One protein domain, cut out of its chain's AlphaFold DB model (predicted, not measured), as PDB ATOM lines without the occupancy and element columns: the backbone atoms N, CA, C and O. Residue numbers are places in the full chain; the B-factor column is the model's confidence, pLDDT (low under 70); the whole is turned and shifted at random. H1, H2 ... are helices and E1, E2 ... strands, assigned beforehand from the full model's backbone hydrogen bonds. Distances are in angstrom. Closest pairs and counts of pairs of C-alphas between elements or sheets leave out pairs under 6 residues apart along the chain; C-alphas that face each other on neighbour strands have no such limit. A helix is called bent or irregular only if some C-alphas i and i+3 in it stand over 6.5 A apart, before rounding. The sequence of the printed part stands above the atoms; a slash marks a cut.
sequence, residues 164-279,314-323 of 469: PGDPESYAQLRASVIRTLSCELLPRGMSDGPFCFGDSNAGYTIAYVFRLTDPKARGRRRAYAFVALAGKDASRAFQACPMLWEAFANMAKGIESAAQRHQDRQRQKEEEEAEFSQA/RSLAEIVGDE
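This is residues 164 to 279 and 314 to 323 of the 469 residues of the protein "UDENN FLCN/SMCR8-type domain-containing protein" of Capronia epimyces CBS 606.96 (UniProt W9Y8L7). A twisted sheet of three strands is sandwiched between two helices, H1 over one face and the very long H2 over the other, with H2 residues 267 to 279 sticking out beyond the body. Little H3 packs on H2 residues 255 to 262. The 126 printed residues hold, in chain order, H1, E1, E2, E3, H2 and H3, of mixed class; the antiparallel sheet runs E1, E2, E3. The whole is a loose rod, with a radius of gyration of the C-alphas of 18.4 A and spans of 67 by 31 by 25 A.

H1, residues 167 to 183, begins at C-alpha (264.330, 255.219, 125.589) and is 22.4 A long. E1 is residues 193 to 199, E2 203 to 213, 31.8 A, and E3 221 to 231, 31.4 A. H2, residues 234 to 279, measures 65.5 A; it is irregular, C-alphas 239 and 242 being 7.1 A apart, with a kink of 43 degrees near residue 242. H3, residues 316 to 320, ends at C-alpha (280.350, 241.253, 148.125).

E1, E2 and E3 form a meander, each strand the antiparallel neighbour of the one before. In hairpin E1 and E2, N 193 and O 209 are 2.8 A apart, within hydrogen-bond range; in hairpin E2 and E3, N 208 and O 226 are, at 2.9 A. H1 and H2 are on opposite faces, making three layers, helices on both sides of a sheet. The closest C-alphas of H1 and E2 are Ser 176 and Thr 205, 6.8 A; of E2 and H2, Leu 212 and Glu 256, 5.8 A. H3 touches H2, closest at C-alphas Val 320 and Ala 259, 4.0 A, and only grazes the sheet. H1 is apart from H2 and H3. Every O i to N i+4 pair is within range in H1 and H3, 40 of 42 in H2.

Residues 280 to 313 are not printed; C-alphas 279 and 314 are 32.8 A apart across this cut. Of the links printed whole, none is long. Residues 278 to 279 have pLDDT under 70.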
ATOM      1  N   PRO A 164     268.071 254.256 132.739       89.56
ATOM      2  CA  PRO A 164     267.509 255.556 132.397       89.56
ATOM      3  C   PRO A 164     266.036 255.406 131.991       89.56
ATOM      4  O   PRO A 164     265.640 254.383 131.430       89.56
ATOM      5  N   GLY A 165     265.221 256.414 132.313       85.25
ATOM      6  CA  GLY A 165     263.796 256.429 131.961       85.25
ATOM      7  C   GLY A 165     263.535 256.775 130.494       85.25
ATOM      8  O   GLY A 165     262.498 256.410 129.950       85.25
ATOM      9  N   ASP A 166     264.487 257.455 129.858       89.88
ATOM     10  CA  ASP A 166     264.420 257.839 128.456       89.88
ATOM     11  C   ASP A 166     264.836 256.673 127.524       89.88
ATOM     12  O   ASP A 166     265.901 256.076 127.736       89.88
ATOM     13  N   PRO A 167     264.030 256.328 126.497       92.94
ATOM     14  CA  PRO A 167     264.330 255.219 125.589       92.94
ATOM     15  C   PRO A 167     265.617 255.386 124.773       92.94
ATOM     16  O   PRO A 167     266.310 254.393 124.540       92.94
ATOM     17  N   GLU A 168     265.952 256.604 124.342       90.94
ATOM     18  CA  GLU A 168     267.159 256.874 123.547       90.94
ATOM     19  C   GLU A 168     268.416 256.673 124.401       90.94
ATOM     20  O   GLU A 168     269.314 255.905 124.043       90.94
ATOM     21  N   SER A 169     268.416 257.252 125.603       90.50
ATOM     22  CA  SER A 169     269.461 257.072 126.613       90.50
ATOM     23  C   SER A 169     269.640 255.597 126.987       90.50
ATOM     24  O   SER A 169     270.765 255.112 127.139       90.50
ATOM     25  N   TYR A 170     268.540 254.843 127.107       92.56
ATOM     26  CA  TYR A 170     268.588 253.402 127.360       92.56
ATOM     27  C   TYR A 170     269.200 252.624 126.190       92.56
ATOM     28  O   TYR A 170     270.019 251.729 126.415       92.56
ATOM     29  N   ALA A 171     268.838 252.957 124.948       93.00
ATOM     30  CA  ALA A 171     269.397 252.326 123.758       93.00
ATOM     31  C   ALA A 171     270.910 252.578 123.648       93.00
ATOM     32  O   ALA A 171     271.668 251.630 123.428       93.00
ATOM     33  N   GLN A 172     271.357 253.816 123.887       92.19
ATOM     34  CA  GLN A 172     272.775 254.182 123.881       92.19
ATOM     35  C   GLN A 172     273.558 253.449 124.978       92.19
ATOM     36  O   GLN A 172     274.605 252.852 124.704       92.19
ATOM     37  N   LEU A 173     273.035 253.426 126.210       93.81
ATOM     38  CA  LEU A 173     273.644 252.691 127.319       93.81
ATOM     39  C   LEU A 173     273.741 251.195 127.000       93.81
ATOM     40  O   LEU A 173     274.799 250.592 127.169       93.81
ATOM     41  N   ARG A 174     272.659 250.595 126.497       93.88
ATOM     42  CA  ARG A 174     272.618 249.175 126.137       93.88
ATOM     43  C   ARG A 174     273.645 248.837 125.057       93.88
ATOM     44  O   ARG A 174     274.359 247.849 125.211       93.88
ATOM     45  N   ALA A 175     273.731 249.635 123.993       93.56
ATOM     46  CA  ALA A 175     274.712 249.437 122.926       93.56
ATOM     47  C   ALA A 175     276.150 249.508 123.466       93.56
ATOM     48  O   ALA A 175     276.973 248.643 123.162       93.56
ATOM     49  N   SER A 176     276.423 250.484 124.333       94.88
ATOM     50  CA  SER A 176     277.733 250.681 124.959       94.88
ATOM     51  C   SER A 176     278.109 249.522 125.888       94.88
ATOM     52  O   SER A 176     279.228 249.018 125.826       94.88
ATOM     53  N   VAL A 177     277.173 249.024 126.703       94.62
ATOM     54  CA  VAL A 177     277.400 247.874 127.599       94.62
ATOM     55  C   VAL A 177     277.629 246.579 126.816       94.62
ATOM     56  O   VAL A 177     278.535 245.819 127.159       94.62
ATOM     57  N   ILE A 178     276.855 246.329 125.750       94.12
ATOM     58  CA  ILE A 178     277.048 245.153 124.881       94.12
ATOM     59  C   ILE A 178     278.442 245.191 124.253       94.12
ATOM     60  O   ILE A 178     279.167 244.201 124.325       94.12
ATOM     61  N   ARG A 179     278.847 246.338 123.696       94.62
ATOM     62  CA  ARG A 179     280.197 246.496 123.146       94.62
ATOM     63  C   ARG A 179     281.271 246.255 124.201       94.62
ATOM     64  O   ARG A 179     282.151 245.432 123.977       94.62
ATOM     65  N   THR A 180     281.124 246.880 125.369       95.50
ATOM     66  CA  THR A 180     282.080 246.787 126.483       95.50
ATOM     67  C   THR A 180     282.321 245.345 126.941       95.50
ATOM     68  O   THR A 180     283.452 244.970 127.222       95.50
ATOM     69  N   LEU A 181     281.264 244.538 127.058       92.19
ATOM     70  CA  LEU A 181     281.362 243.198 127.646       92.19
ATOM     71  C   LEU A 181     281.494 242.071 126.615       92.19
ATOM     72  O   LEU A 181     281.752 240.934 127.009       92.19
ATOM     73  N   SER A 182     281.237 242.328 125.329       90.56
ATOM     74  CA  SER A 182     281.114 241.257 124.328       90.56
ATOM     75  C   SER A 182     281.812 241.509 122.997       90.56
ATOM     76  O   SER A 182     282.105 240.533 122.312       90.56
ATOM     77  N   CYS A 183     282.059 242.758 122.603       87.50
ATOM     78  CA  CYS A 183     282.609 243.057 121.275       87.50
ATOM     79  C   CYS A 183     284.039 243.586 121.337       87.50
ATOM     80  O   CYS A 183     284.854 243.219 120.496       87.50
ATOM     81  N   GLU A 184     284.335 244.442 122.310       88.56
ATOM     82  CA  GLU A 184     285.648 245.064 122.428       88.56
ATOM     83  C   GLU A 184     286.620 244.137 123.157       88.56
ATOM     84  O   GLU A 184     286.300 243.539 124.188       88.56
ATOM     85  N   LEU A 185     287.824 244.015 122.602       82.69
ATOM     86  CA  LEU A 185     288.895 243.216 123.177       82.69
ATOM     87  C   LEU A 185     289.864 244.129 123.915       82.69
ATOM     88  O   LEU A 185     290.333 245.134 123.380       82.69
ATOM     89  N   LEU A 186     290.204 243.747 125.141       84.00
ATOM     90  CA  LEU A 186     291.262 244.421 125.874       84.00
ATOM     91  C   LEU A 186     292.617 244.186 125.187       84.00
ATOM     92  O   LEU A 186     292.861 243.099 124.642       84.00
ATOM     93  N   PRO A 187     293.531 245.173 125.237       77.81
ATOM     94  CA  PRO A 187     294.874 245.019 124.700       77.81
ATOM     95  C   PRO A 187     295.558 243.759 125.235       77.81
ATOM     96  O   PRO A 187     295.396 243.387 126.397       77.81
ATOM     97  N   ARG A 188     296.352 243.104 124.380       79.19
ATOM     98  CA  ARG A 188     297.147 241.910 124.731       79.19
ATOM     99  C   ARG A 188     296.326 240.723 125.262       79.19
ATOM    100  O   ARG A 188     296.882 239.856 125.927       79.19
ATOM    101  N   GLY A 189     295.020 240.676 124.985       80.00
ATOM    102  CA  GLY A 189     294.151 239.598 125.460       80.00
ATOM    103  C   GLY A 189     293.963 239.597 126.979       80.00
ATOM    104  O   GLY A 189     293.639 238.556 127.553       80.00
ATOM    105  N   MET A 190     294.184 240.742 127.638       85.56
ATOM    106  CA  MET A 190     293.926 240.885 129.068       85.56
ATOM    107  C   MET A 190     292.454 240.598 129.379       85.56
ATOM    108  O   MET A 190     291.558 240.807 128.563       85.56
ATOM    109  N   SER A 191     292.198 240.068 130.572       84.31
ATOM    110  CA  SER A 191     290.857 239.626 130.958       84.31
ATOM    111  C   SER A 191     290.037 240.721 131.652       84.31
ATOM    112  O   SER A 191     288.824 240.561 131.816       84.31
ATOM    113  N   ASP A 192     290.723 241.780 132.063       91.69
ATOM    114  CA  ASP A 192     290.342 242.899 132.911       91.69
ATOM    115  C   ASP A 192     291.238 244.102 132.575       91.69
ATOM    116  O   ASP A 192     292.382 243.941 132.140       91.69
ATOM    117  N   GLY A 193     290.711 245.311 132.734       94.69
ATOM    118  CA  GLY A 193     291.458 246.538 132.516       94.69
ATOM    119  C   GLY A 193     290.663 247.677 131.878       94.69
ATOM    120  O   GLY A 193     289.478 247.533 131.546       94.69
ATOM    121  N   PRO A 194     291.331 248.831 131.726       95.44
ATOM    122  CA  PRO A 194     290.770 250.026 131.121       95.44
ATOM    123  C   PRO A 194     290.788 249.971 129.592       95.44
ATOM    124  O   PRO A 194     291.735 249.476 128.984       95.44
ATOM    125  N   PHE A 195     289.776 250.568 128.970       94.62
ATOM    126  CA  PHE A 195     289.785 250.915 127.550       94.62
ATOM    127  C   PHE A 195     288.765 252.021 127.260       94.62
ATOM    128  O   PHE A 195     287.964 252.411 128.112       94.62
ATOM    129  N   CYS A 196     288.818 252.559 126.049       93.88
ATOM    130  CA  CYS A 196     287.859 253.529 125.546       93.88
ATOM    131  C   CYS A 196     287.588 253.249 124.070       93.88
ATOM    132  O   CYS A 196     288.499 252.889 123.327       93.88
ATOM    133  N   PHE A 197     286.341 253.417 123.652       94.38
ATOM    134  CA  PHE A 197     285.903 253.198 122.277       94.38
ATOM    135  C   PHE A 197     284.762 254.155 121.937       94.38
ATOM    136  O   PHE A 197     284.217 254.824 122.814       94.38
ATOM    137  N   GLY A 198     284.381 254.212 120.666       93.62
ATOM    138  CA  GLY A 198     283.281 255.044 120.191       93.62
ATOM    139  C   GLY A 198     283.716 256.024 119.114       93.62
ATOM    140  O   GLY A 198     284.864 256.026 118.670       93.62
ATOM    141  N   ASP A 199     282.762 256.831 118.677       93.94
ATOM    142  CA  ASP A 199     282.924 257.772 117.577       93.94
ATOM    143  C   ASP A 199     282.061 259.024 117.799       93.94
ATOM    144  O   ASP A 199     281.323 259.144 118.781       93.94
ATOM    145  N   SER A 200     282.144 259.974 116.873       92.75
ATOM    146  CA  SER A 200     281.366 261.214 116.904       92.75
ATOM    147  C   SER A 200     279.856 261.006 116.718       92.75
ATOM    148  O   SER A 200     279.075 261.898 117.054       92.75
ATOM    149  N   ASN A 201     279.420 259.851 116.207       90.31
ATOM    150  CA  ASN A 201     278.020 259.581 115.889       90.31
ATOM    151  C   ASN A 201     277.292 258.946 117.082       90.31
ATOM    152  O   ASN A 201     276.280 259.479 117.542       90.31
ATOM    153  N   ALA A 202     277.826 257.841 117.601       88.00
ATOM    154  CA  ALA A 202     277.314 257.084 118.741       88.00
ATOM    155  C   ALA A 202     277.766 257.658 120.097       88.00
ATOM    156  O   ALA A 202     277.113 257.430 121.121       88.00
ATOM    157  N   GLY A 203     278.854 258.432 120.103       94.06
ATOM    158  CA  GLY A 203     279.504 258.944 121.302       94.06
ATOM    159  C   GLY A 203     280.639 258.043 121.792       94.06
ATOM    160  O   GLY A 203     280.709 256.848 121.495       94.06
ATOM    161  N   TYR A 204     281.533 258.642 122.568       95.56
ATOM    162  CA  TYR A 204     282.672 257.997 123.198       95.56
ATOM    163  C   TYR A 204     282.274 257.369 124.531       95.56
ATOM    164  O   TYR A 204     281.547 257.952 125.339       95.56
ATOM    165  N   THR A 205     282.780 256.167 124.764       96.75
ATOM    166  CA  THR A 205     282.581 255.375 125.971       96.75
ATOM    167  C   THR A 205     283.929 255.069 126.599       96.75
ATOM    168  O   THR A 205     284.848 254.591 125.936       96.75
ATOM    169  N   ILE A 206     284.030 255.325 127.898       96.62
ATOM    170  CA  ILE A 206     285.206 255.037 128.715       96.62
ATOM    171  C   ILE A 206     284.811 253.909 129.654       96.62
ATOM    172  O   ILE A 206     283.824 254.031 130.381       96.62
ATOM    173  N   ALA A 207     285.548 252.806 129.627       96.88
ATOM    174  CA  ALA A 207     285.191 251.612 130.367       96.88
ATOM    175  C   ALA A 207     286.370 251.035 131.150       96.88
ATOM    176  O   ALA A 207     287.538 251.210 130.800       96.88
ATOM    177  N   TYR A 208     286.035 250.319 132.216       97.00
ATOM    178  CA  TYR A 208     286.962 249.504 132.985       97.00
ATOM    179  C   TYR A 208     286.294 248.174 133.310       97.00
ATOM    180  O   TYR A 208     285.315 248.141 134.059       97.00
ATOM    181  N   VAL A 209     286.803 247.084 132.742       96.38
ATOM    182  CA  VAL A 209     286.291 245.727 132.978       96.38
ATOM    183  C   VAL A 209     287.085 245.080 134.102       96.38
ATOM    184  O   VAL A 209     288.303 245.196 134.152       96.38
ATOM    185  N   PHE A 210     286.406 244.370 134.994       95.38
ATOM    186  CA  PHE A 210     287.027 243.654 136.102       95.38
ATOM    187  C   PHE A 210     286.304 242.338 136.380       95.38
ATOM    188  O   PHE A 210     285.183 242.109 135.908       95.38
ATOM    189  N   ARG A 211     286.955 241.435 137.120       93.50
ATOM    190  CA  ARG A 211     286.425 240.092 137.372       93.50
ATOM    191  C   ARG A 211     286.292 239.822 138.854       93.50
ATOM    192  O   ARG A 211     287.269 239.807 139.585       93.50
ATOM    193  N   LEU A 212     285.079 239.484 139.266       93.19
ATOM    194  CA  LEU A 212     284.801 239.045 140.626       93.19
ATOM    195  C   LEU A 212     284.820 237.529 140.698       93.19
ATOM    196  O   LEU A 212     284.246 236.853 139.843       93.19
ATOM    197  N   THR A 213     285.450 236.982 141.729       90.56
ATOM    198  CA  THR A 213     285.283 235.576 142.089       90.56
ATOM    199  C   THR A 213     283.829 235.344 142.502       90.56
ATOM    200  O   THR A 213     283.213 236.168 143.172       90.56
ATOM    201  N   ASP A 214     283.244 234.233 142.072       90.19
ATOM    202  CA  ASP A 214     281.920 233.794 142.511       90.19
ATOM    203  C   ASP A 214     281.882 232.260 142.433       90.19
ATOM    204  O   ASP A 214     281.707 231.726 141.338       90.19
ATOM    205  N   PRO A 215     281.978 231.536 143.566       86.00
ATOM    206  CA  PRO A 215     281.942 230.070 143.599       86.00
ATOM    207  C   PRO A 215     280.718 229.425 142.933       86.00
ATOM    208  O   PRO A 215     280.806 228.292 142.463       86.00
ATOM    209  N   LYS A 216     279.585 230.136 142.881       84.62
ATOM    210  CA  LYS A 216     278.336 229.672 142.266       84.62
ATOM    211  C   LYS A 216     278.243 230.064 140.785       84.62
ATOM    212  O   LYS A 216     277.406 229.530 140.071       84.62
ATOM    213  N   ALA A 217     279.081 230.969 140.279       85.62
ATOM    214  CA  ALA A 217     279.085 231.312 138.858       85.62
ATOM    215  C   ALA A 217     279.778 230.238 138.004       85.62
ATOM    216  O   ALA A 217     280.707 229.550 138.437       85.62
ATOM    217  N   ARG A 218     279.375 230.143 136.730       82.75
ATOM    218  CA  ARG A 218     280.085 229.334 135.729       82.75
ATOM    219  C   ARG A 218     281.537 229.812 135.625       82.75
ATOM    220  O   ARG A 218     281.784 230.995 135.434       82.75
ATOM    221  N   GLY A 219     282.494 228.893 135.749       85.25
ATOM    222  CA  GLY A 219     283.923 229.238 135.740       85.25
ATOM    223  C   GLY A 219     284.405 229.961 137.005       85.25
ATOM    224  O   GLY A 219     285.491 230.532 136.996       85.25
ATOM    225  N   ARG A 220     283.606 229.948 138.085       87.12
ATOM    226  CA  ARG A 220     283.903 230.551 139.396       87.12
ATOM    227  C   ARG A 220     284.227 232.054 139.369       87.12
ATOM    228  O   ARG A 220     284.808 232.576 140.320       87.12
ATOM    229  N   ARG A 221     283.886 232.756 138.282       89.06
ATOM    230  CA  ARG A 221     284.158 234.187 138.083       89.06
ATOM    231  C   ARG A 221     283.016 234.869 137.328       89.06
ATOM    232  O   ARG A 221     282.345 234.241 136.512       89.06
ATOM    233  N   ARG A 222     282.832 236.168 137.556       90.44
ATOM    234  CA  ARG A 222     281.902 237.049 136.831       90.44
ATOM    235  C   ARG A 222     282.631 238.265 136.291       90.44
ATOM    236  O   ARG A 222     283.458 238.830 136.994       90.44
ATOM    237  N   ALA A 223     282.290 238.671 135.073       91.25
ATOM    238  CA  ALA A 223     282.763 239.922 134.499       91.25
ATOM    239  C   ALA A 223     281.792 241.056 134.847       91.25
ATOM    240  O   ALA A 223     280.583 240.921 134.655       91.25
ATOM    241  N   TYR A 224     282.340 242.158 135.344       94.62
ATOM    242  CA  TYR A 224     281.651 243.421 135.572       94.62
ATOM    243  C   TYR A 224     282.412 244.533 134.856       94.62
ATOM    244  O   TYR A 224     283.587 244.377 134.522       94.62
ATOM    245  N   ALA A 225     281.745 245.656 134.614       96.31
ATOM    246  CA  ALA A 225     282.394 246.828 134.057       96.31
ATOM    247  C   ALA A 225     281.840 248.110 134.670       96.31
ATOM    248  O   ALA A 225     280.633 248.231 134.885       96.31
ATOM    249  N   PHE A 226     282.727 249.074 134.892       97.56
ATOM    250  CA  PHE A 226     282.352 250.475 135.017       97.56
ATOM    251  C   PHE A 226     282.370 251.114 133.636       97.56
ATOM    252  O   PHE A 226     283.279 250.856 132.850       97.56
ATOM    253  N   VAL A 227     281.352 251.920 133.336       96.69
ATOM    254  CA  VAL A 227     281.160 252.543 132.026       96.69
ATOM    255  C   VAL A 227     280.757 253.998 132.232       96.69
ATOM    256  O   VAL A 227     279.823 254.280 132.980       96.69
ATOM    257  N   ALA A 228     281.439 254.914 131.550       96.44
ATOM    258  CA  ALA A 228     281.093 256.324 131.456       96.44
ATOM    259  C   ALA A 228     280.825 256.690 129.991       96.44
ATOM    260  O   ALA A 228     281.672 256.482 129.121       96.44
ATOM    261  N   LEU A 229     279.641 257.246 129.726       95.00
ATOM    262  CA  LEU A 229     279.278 257.790 128.419       95.00
ATOM    263  C   LEU A 229     279.769 259.241 128.358       95.00
ATOM    264  O   LEU A 229     279.188 260.120 128.989       95.00
ATOM    265  N   ALA A 230     280.852 259.491 127.624       92.00
ATOM    266  CA  ALA A 230     281.540 260.784 127.583       92.00
ATOM    267  C   ALA A 230     280.970 261.759 126.529       92.00
ATOM    268  O   ALA A 230     281.487 262.860 126.343       92.00
ATOM    269  N   GLY A 231     279.890 261.378 125.841       90.25
ATOM    270  CA  GLY A 231     279.272 262.183 124.787       90.25
ATOM    271  C   GLY A 231     280.056 262.139 123.474       90.25
ATOM    272  O   GLY A 231     280.833 261.224 123.233       90.25
ATOM    273  N   LYS A 232     279.819 263.107 122.583       92.62
ATOM    274  CA  LYS A 232     280.366 263.114 121.208       92.62
ATOM    275  C   LYS A 232     281.679 263.888 121.060       92.62
ATOM    276  O   LYS A 232     282.270 263.886 119.985       92.62
ATOM    277  N   ASP A 233     282.127 264.559 122.117       91.50
ATOM    278  CA  ASP A 233     283.372 265.326 122.104       91.50
ATOM    279  C   ASP A 233     284.560 264.413 122.422       91.50
ATOM    280  O   ASP A 233     284.789 264.034 123.573       91.50
ATOM    281  N   ALA A 234     285.326 264.084 121.381       91.75
ATOM    282  CA  ALA A 234     286.518 263.255 121.492       91.75
ATOM    283  C   ALA A 234     287.550 263.862 122.449       91.75
ATOM    284  O   ALA A 234     288.139 263.150 123.259       91.75
ATOM    285  N   SER A 235     287.767 265.178 122.378       91.31
ATOM    286  CA  SER A 235     288.824 265.845 123.139       91.31
ATOM    287  C   SER A 235     288.548 265.749 124.633       91.31
ATOM    288  O   SER A 235     289.398 265.291 125.397       91.31
ATOM    289  N   ARG A 236     287.322 266.091 125.042       90.44
ATOM    290  CA  ARG A 236     286.893 265.964 126.439       90.44
ATOM    291  C   ARG A 236     286.897 264.516 126.916       90.44
ATOM    292  O   ARG A 236     287.353 264.255 128.026       90.44
ATOM    293  N   ALA A 237     286.443 263.580 126.082       92.81
ATOM    294  CA  ALA A 237     286.448 262.163 126.425       92.81
ATOM    295  C   ALA A 237     287.871 261.656 126.712       92.81
ATOM    296  O   ALA A 237     288.129 261.128 127.791       92.81
ATOM    297  N   PHE A 238     288.820 261.884 125.799       93.12
ATOM    298  CA  PHE A 238     290.199 261.421 125.969       93.12
ATOM    299  C   PHE A 238     290.941 262.123 127.109       93.12
ATOM    300  O   PHE A 238     291.767 261.490 127.764       93.12
ATOM    301  N   GLN A 239     290.635 263.391 127.392       93.44
ATOM    302  CA  GLN A 239     291.198 264.083 128.554       93.44
ATOM    303  C   GLN A 239     290.677 263.511 129.880       93.44
ATOM    304  O   GLN A 239     291.430 263.432 130.847       93.44
ATOM    305  N   ALA A 240     289.412 263.082 129.933       94.44
ATOM    306  CA  ALA A 240     288.824 262.469 131.122       94.44
ATOM    307  C   ALA A 240     289.250 260.999 131.328       94.44
ATOM    308  O   ALA A 240     289.196 260.510 132.459       94.44
ATOM    309  N   CYS A 241     289.681 260.294 130.270       93.94
ATOM    310  CA  CYS A 241     290.025 258.865 130.314       93.94
ATOM    311  C   CYS A 241     290.978 258.475 131.458       93.94
ATOM    312  O   CYS A 241     290.608 257.581 132.221       93.94
ATOM    313  N   PRO A 242     292.162 259.100 131.638       94.75
ATOM    314  CA  PRO A 242     293.117 258.655 132.656       94.75
ATOM    315  C   PRO A 242     292.551 258.747 134.075       94.75
ATOM    316  O   PRO A 242     292.683 257.808 134.856       94.75
ATOM    317  N   MET A 243     291.850 259.846 134.372       95.06
ATOM    318  CA  MET A 243     291.199 260.064 135.665       95.06
ATOM    319  C   MET A 243     290.122 259.010 135.935       95.06
ATOM    320  O   MET A 243     290.056 258.442 137.025       95.06
ATOM    321  N   LEU A 244     289.277 258.736 134.940       96.94
ATOM    322  CA  LEU A 244     288.210 257.747 135.064       96.94
ATOM    323  C   LEU A 244     288.757 256.330 135.210       96.94
ATOM    324  O   LEU A 244     288.251 255.572 136.031       96.94
ATOM    325  N   TRP A 245     289.802 255.968 134.464       96.75
ATOM    326  CA  TRP A 245     290.441 254.662 134.591       96.75
ATOM    327  C   TRP A 245     291.048 254.448 135.972       96.75
ATOM    328  O   TRP A 245     290.867 253.374 136.537       96.75
ATOM    329  N   GLU A 246     291.716 255.453 136.536       97.06
ATOM    330  CA  GLU A 246     292.262 255.363 137.890       97.06
ATOM    331  C   GLU A 246     291.148 255.223 138.938       97.06
ATOM    332  O   GLU A 246     291.185 254.313 139.773       97.06
ATOM    333  N   ALA A 247     290.114 256.066 138.858       97.50
ATOM    334  CA  ALA A 247     288.971 256.000 139.763       97.50
ATOM    335  C   ALA A 247     288.264 254.636 139.682       97.50
ATOM    336  O   ALA A 247     288.017 253.996 140.707       97.50
ATOM    337  N   PHE A 248     287.999 254.145 138.469       98.00
ATOM    338  CA  PHE A 248     287.368 252.847 138.248       98.00
ATOM    339  C   PHE A 248     288.245 251.677 138.692       98.00
ATOM    340  O   PHE A 248     287.721 250.737 139.289       98.00
ATOM    341  N   ALA A 249     289.562 251.735 138.476       96.88
ATOM    342  CA  ALA A 249     290.487 250.713 138.956       96.88
ATOM    343  C   ALA A 249     290.479 250.621 140.487       96.88
ATOM    344  O   ALA A 249     290.439 249.523 141.045       96.88
ATOM    345  N   ASN A 250     290.473 251.764 141.176       97.44
ATOM    346  CA  ASN A 250     290.419 251.814 142.636       97.44
ATOM    347  C   ASN A 250     289.084 251.276 143.173       97.44
ATOM    348  O   ASN A 250     289.074 250.470 144.106       97.44
ATOM    349  N   MET A 251     287.963 251.647 142.544       97.25
ATOM    350  CA  MET A 251     286.647 251.094 142.876       97.25
ATOM    351  C   MET A 251     286.601 249.575 142.656       97.25
ATOM    352  O   MET A 251     286.142 248.847 143.536       97.25
ATOM    353  N   ALA A 252     287.106 249.086 141.519       97.31
ATOM    354  CA  ALA A 252     287.123 247.665 141.177       97.31
ATOM    355  C   ALA A 252     287.936 246.850 142.191       97.31
ATOM    356  O   ALA A 252     287.407 245.896 142.760       97.31
ATOM    357  N   LYS A 253     289.161 247.289 142.513       96.56
ATOM    358  CA  LYS A 253     290.006 246.674 143.553       96.56
ATOM    359  C   LYS A 253     289.308 246.639 144.914       96.56
ATOM    360  O   LYS A 253     289.400 245.648 145.639       96.56
ATOM    361  N   GLY A 254     288.585 247.705 145.263       96.12
ATOM    362  CA  GLY A 254     287.748 247.748 146.460       96.12
ATOM    363  C   GLY A 254     286.722 246.613 146.464       96.12
ATOM    364  O   GLY A 254     286.721 245.784 147.376       96.12
ATOM    365  N   ILE A 255     285.909 246.516 145.413       96.38
ATOM    366  CA  ILE A 255     284.867 245.484 145.284       96.38
ATOM    367  C   ILE A 255     285.467 244.074 145.285       96.38
ATOM    368  O   ILE A 255     284.971 243.210 146.007       96.38
ATOM    369  N   GLU A 256     286.547 243.846 144.537       95.38
ATOM    370  CA  GLU A 256     287.278 242.574 144.501       95.38
ATOM    371  C   GLU A 256     287.750 242.162 145.896       95.38
ATOM    372  O   GLU A 256     287.482 241.044 146.339       95.38
ATOM    373  N   SER A 257     288.374 243.085 146.636       95.50
ATOM    374  CA  SER A 257     288.854 242.810 147.991       95.50
ATOM    375  C   SER A 257     287.715 242.475 148.958       95.50
ATOM    376  O   SER A 257     287.869 241.614 149.822       95.50
ATOM    377  N   ALA A 258     286.556 243.126 148.827       94.50
ATOM    378  CA  ALA A 258     285.412 242.851 149.687       94.50
ATOM    379  C   ALA A 258     284.731 241.524 149.346       94.50
ATOM    380  O   ALA A 258     284.413 240.766 150.261       94.50
ATOM    381  N   ALA A 259     284.597 241.203 148.058       94.56
ATOM    382  CA  ALA A 259     284.116 239.901 147.611       94.56
ATOM    383  C   ALA A 259     285.032 238.765 148.092       94.56
ATOM    384  O   ALA A 259     284.533 237.764 148.607       94.56
ATOM    385  N   GLN A 260     286.356 238.941 148.005       93.94
ATOM    386  CA  GLN A 260     287.324 237.959 148.495       93.94
ATOM    387  C   GLN A 260     287.190 237.748 150.009       93.94
ATOM    388  O   GLN A 260     286.986 236.623 150.457       93.94
ATOM    389  N   ARG A 261     287.167 238.832 150.801       94.19
ATOM    390  CA  ARG A 261     286.958 238.753 152.260       94.19
ATOM    391  C   ARG A 261     285.637 238.083 152.634       94.19
ATOM    392  O   ARG A 261     285.557 237.384 153.641       94.19
ATOM    393  N   HIS A 262     284.569 238.329 151.878       93.94
ATOM    394  CA  HIS A 262     283.293 237.670 152.122       93.94
ATOM    395  C   HIS A 262     283.375 236.169 151.837       93.94
ATOM    396  O   HIS A 262     282.914 235.385 152.659       93.94
ATOM    397  N   GLN A 263     284.017 235.765 150.743       91.31
ATOM    398  CA  GLN A 263     284.205 234.352 150.408       91.31
ATOM    399  C   GLN A 263     285.053 233.611 151.430       91.31
ATOM    400  O   GLN A 263     284.653 232.532 151.856       91.31
ATOM    401  N   ASP A 264     286.164 234.200 151.863       92.44
ATOM    402  CA  ASP A 264     287.042 233.583 152.857       92.44
ATOM    403  C   ASP A 264     286.293 233.357 154.179       92.44
ATOM    404  O   ASP A 264     286.375 232.277 154.760       92.44
ATOM    405  N   ARG A 265     285.460 234.321 154.603       92.31
ATOM    406  CA  ARG A 265     284.598 234.175 155.790       92.31
ATOM    407  C   ARG A 265     283.522 233.102 155.636       92.31
ATOM    408  O   ARG A 265     283.197 232.445 156.616       92.31
ATOM    409  N   GLN A 266     282.933 232.948 154.450       89.94
ATOM    410  CA  GLN A 266     281.953 231.879 154.210       89.94
ATOM    411  C   GLN A 266     282.633 230.509 154.236       89.94
ATOM    412  O   GLN A 266     282.135 229.594 154.878       89.94
ATOM    413  N   ARG A 267     283.811 230.398 153.617       89.38
ATOM    414  CA  ARG A 267     284.601 229.167 153.616       89.38
ATOM    415  C   ARG A 267     285.015 228.745 155.029       89.38
ATOM    416  O   ARG A 267     284.857 227.582 155.367       89.38
ATOM    417  N   GLN A 268     285.490 229.682 155.851       90.44
ATOM    418  CA  GLN A 268     285.856 229.401 157.245       90.44
ATOM    419  C   GLN A 268     284.663 228.885 158.061       90.44
ATOM    420  O   GLN A 268     284.798 227.897 158.770       90.44
ATOM    421  N   LYS A 269     283.478 229.487 157.906       89.94
ATOM    422  CA  LYS A 269     282.255 229.019 158.581       89.94
ATOM    423  C   LYS A 269     281.838 227.615 158.144       89.94
ATOM    424  O   LYS A 269     281.474 226.803 158.985       89.94
ATOM    425  N   GLU A 270     281.900 227.324 156.845       88.06
ATOM    426  CA  GLU A 270     281.595 225.987 156.315       88.06
ATOM    427  C   GLU A 270     282.582 224.926 156.841       88.06
ATOM    428  O   GLU A 270     282.178 223.801 157.140       88.06
ATOM    429  N   GLU A 271     283.863 225.280 156.986       88.88
ATOM    430  CA  GLU A 271     284.897 224.415 157.567       88.88
ATOM    431  C   GLU A 271     284.653 224.174 159.072       88.88
ATOM    432  O   GLU A 271     284.619 223.020 159.500       88.88
ATOM    433  N   GLU A 272     284.368 225.223 159.852       88.00
ATOM    434  CA  GLU A 272     284.030 225.124 161.284       88.00
ATOM    435  C   GLU A 272     282.761 224.279 161.534       88.00
ATOM    436  O   GLU A 272     282.729 223.429 162.429       88.00
ATOM    437  N   GLU A 273     281.712 224.454 160.723       86.88
ATOM    438  CA  GLU A 273     280.475 223.662 160.807       86.88
ATOM    439  C   GLU A 273     280.704 222.183 160.448       86.88
ATOM    440  O   GLU A 273     280.113 221.282 161.063       86.88
ATOM    441  N   ALA A 274     281.575 221.906 159.472       82.88
ATOM    442  CA  ALA A 274     281.944 220.545 159.095       82.88
ATOM    443  C   ALA A 274     282.743 219.841 160.203       82.88
ATOM    444  O   ALA A 274     282.487 218.666 160.484       82.88
ATOM    445  N   GLU A 275     283.660 220.548 160.865       80.81
ATOM    446  CA  GLU A 275     284.423 220.029 162.004       80.81
ATOM    447  C   GLU A 275     283.518 219.746 163.216       80.81
ATOM    448  O   GLU A 275     283.583 218.658 163.798       80.81
ATOM    449  N   PHE A 276     282.587 220.653 163.541       76.00
ATOM    450  CA  PHE A 276     281.601 220.447 164.612       76.00
ATOM    451  C   PHE A 276     280.676 219.243 164.343       76.00
ATOM    452  O   PHE A 276     280.361 218.449 165.241       76.00
ATOM    453  N   SER A 277     280.279 219.057 163.081       73.06
ATOM    454  CA  SER A 277     279.454 217.924 162.646       73.06
ATOM    455  C   SER A 277     280.201 216.585 162.707       73.06
ATOM    456  O   SER A 277     279.589 215.555 163.001       73.06
ATOM    457  N   GLN A 278     281.519 216.581 162.469       65.19
ATOM    458  CA  GLN A 278     282.367 215.389 162.602       65.19
ATOM    459  C   GLN A 278     282.625 215.015 164.068       65.19
ATOM    460  O   GLN A 278     282.591 213.831 164.405       65.19
ATOM    461  N   ALA A 279     282.802 215.998 164.957       63.84
ATOM    462  CA  ALA A 279     282.987 215.758 166.392       63.84
ATOM    463  C   ALA A 279     281.738 215.156 167.074       63.84
ATOM    464  O   ALA A 279     281.852 214.397 168.034       63.84
ATOM    465  N   ARG A 314     273.458 235.474 141.401       86.19
ATOM    466  CA  ARG A 314     273.560 236.255 142.638       86.19
ATOM    467  C   ARG A 314     273.710 237.730 142.323       86.19
ATOM    468  O   ARG A 314     274.379 238.077 141.345       86.19
ATOM    469  N   SER A 315     273.115 238.568 143.162       90.56
ATOM    470  CA  SER A 315     273.290 240.017 143.104       90.56
ATOM    471  C   SER A 315     274.719 240.418 143.486       90.56
ATOM    472  O   SER A 315     275.431 239.672 144.165       90.56
ATOM    473  N   LEU A 316     275.149 241.617 143.085       92.38
ATOM    474  CA  LEU A 316     276.453 242.144 143.509       92.38
ATOM    475  C   LEU A 316     276.537 242.265 145.042       92.38
ATOM    476  O   LEU A 316     277.561 241.911 145.621       92.38
ATOM    477  N   ALA A 317     275.448 242.694 145.688       92.25
ATOM    478  CA  ALA A 317     275.355 242.810 147.143       92.25
ATOM    479  C   ALA A 317     275.594 241.467 147.851       92.25
ATOM    480  O   ALA A 317     276.320 241.413 148.839       92.25
ATOM    481  N   GLU A 318     275.069 240.363 147.314       91.38
ATOM    482  CA  GLU A 318     275.299 239.019 147.861       91.38
ATOM    483  C   GLU A 318     276.723 238.505 147.640       91.38
ATOM    484  O   GLU A 318     277.264 237.796 148.487       91.38
ATOM    485  N   ILE A 319     277.329 238.814 146.491       92.06
ATOM    486  CA  ILE A 319     278.698 238.379 146.180       92.06
ATOM    487  C   ILE A 319     279.682 239.085 147.113       92.06
ATOM    488  O   ILE A 319     280.532 238.433 147.722       92.06
ATOM    489  N   VAL A 320     279.527 240.403 147.254       94.00
ATOM    490  CA  VAL A 320     280.350 241.253 148.125       94.00
ATOM    491  C   VAL A 320     280.026 241.029 149.606       94.00
ATOM    492  O   VAL A 320     280.896 241.207 150.455       94.00
ATOM    493  N   GLY A 321     278.801 240.599 149.922       91.81
ATOM    494  CA  GLY A 321     278.329 240.416 151.294       91.81
ATOM    495  C   GLY A 321     278.049 241.735 152.016       91.81
ATOM    496  O   GLY A 321     278.196 241.795 153.234       91.81
ATOM    497  N   ASP A 322     277.692 242.785 151.273       91.69
ATOM    498  CA  ASP A 322     277.408 244.121 151.801       91.69
ATOM    499  C   ASP A 322     276.120 244.670 151.172       91.69
ATOM    500  O   ASP A 322     276.043 244.881 149.959       91.69
ATOM    501  N   GLU A 323     275.100 244.910 152.001       90.44
ATOM    502  CA  GLU A 323     273.817 245.473 151.561       90.44
ATOM    503  C   GLU A 323     273.932 246.961 151.172       90.44
ATOM    504  O   GLU A 323     273.101 247.468 150.418       90.44
TER     505      GLU A 323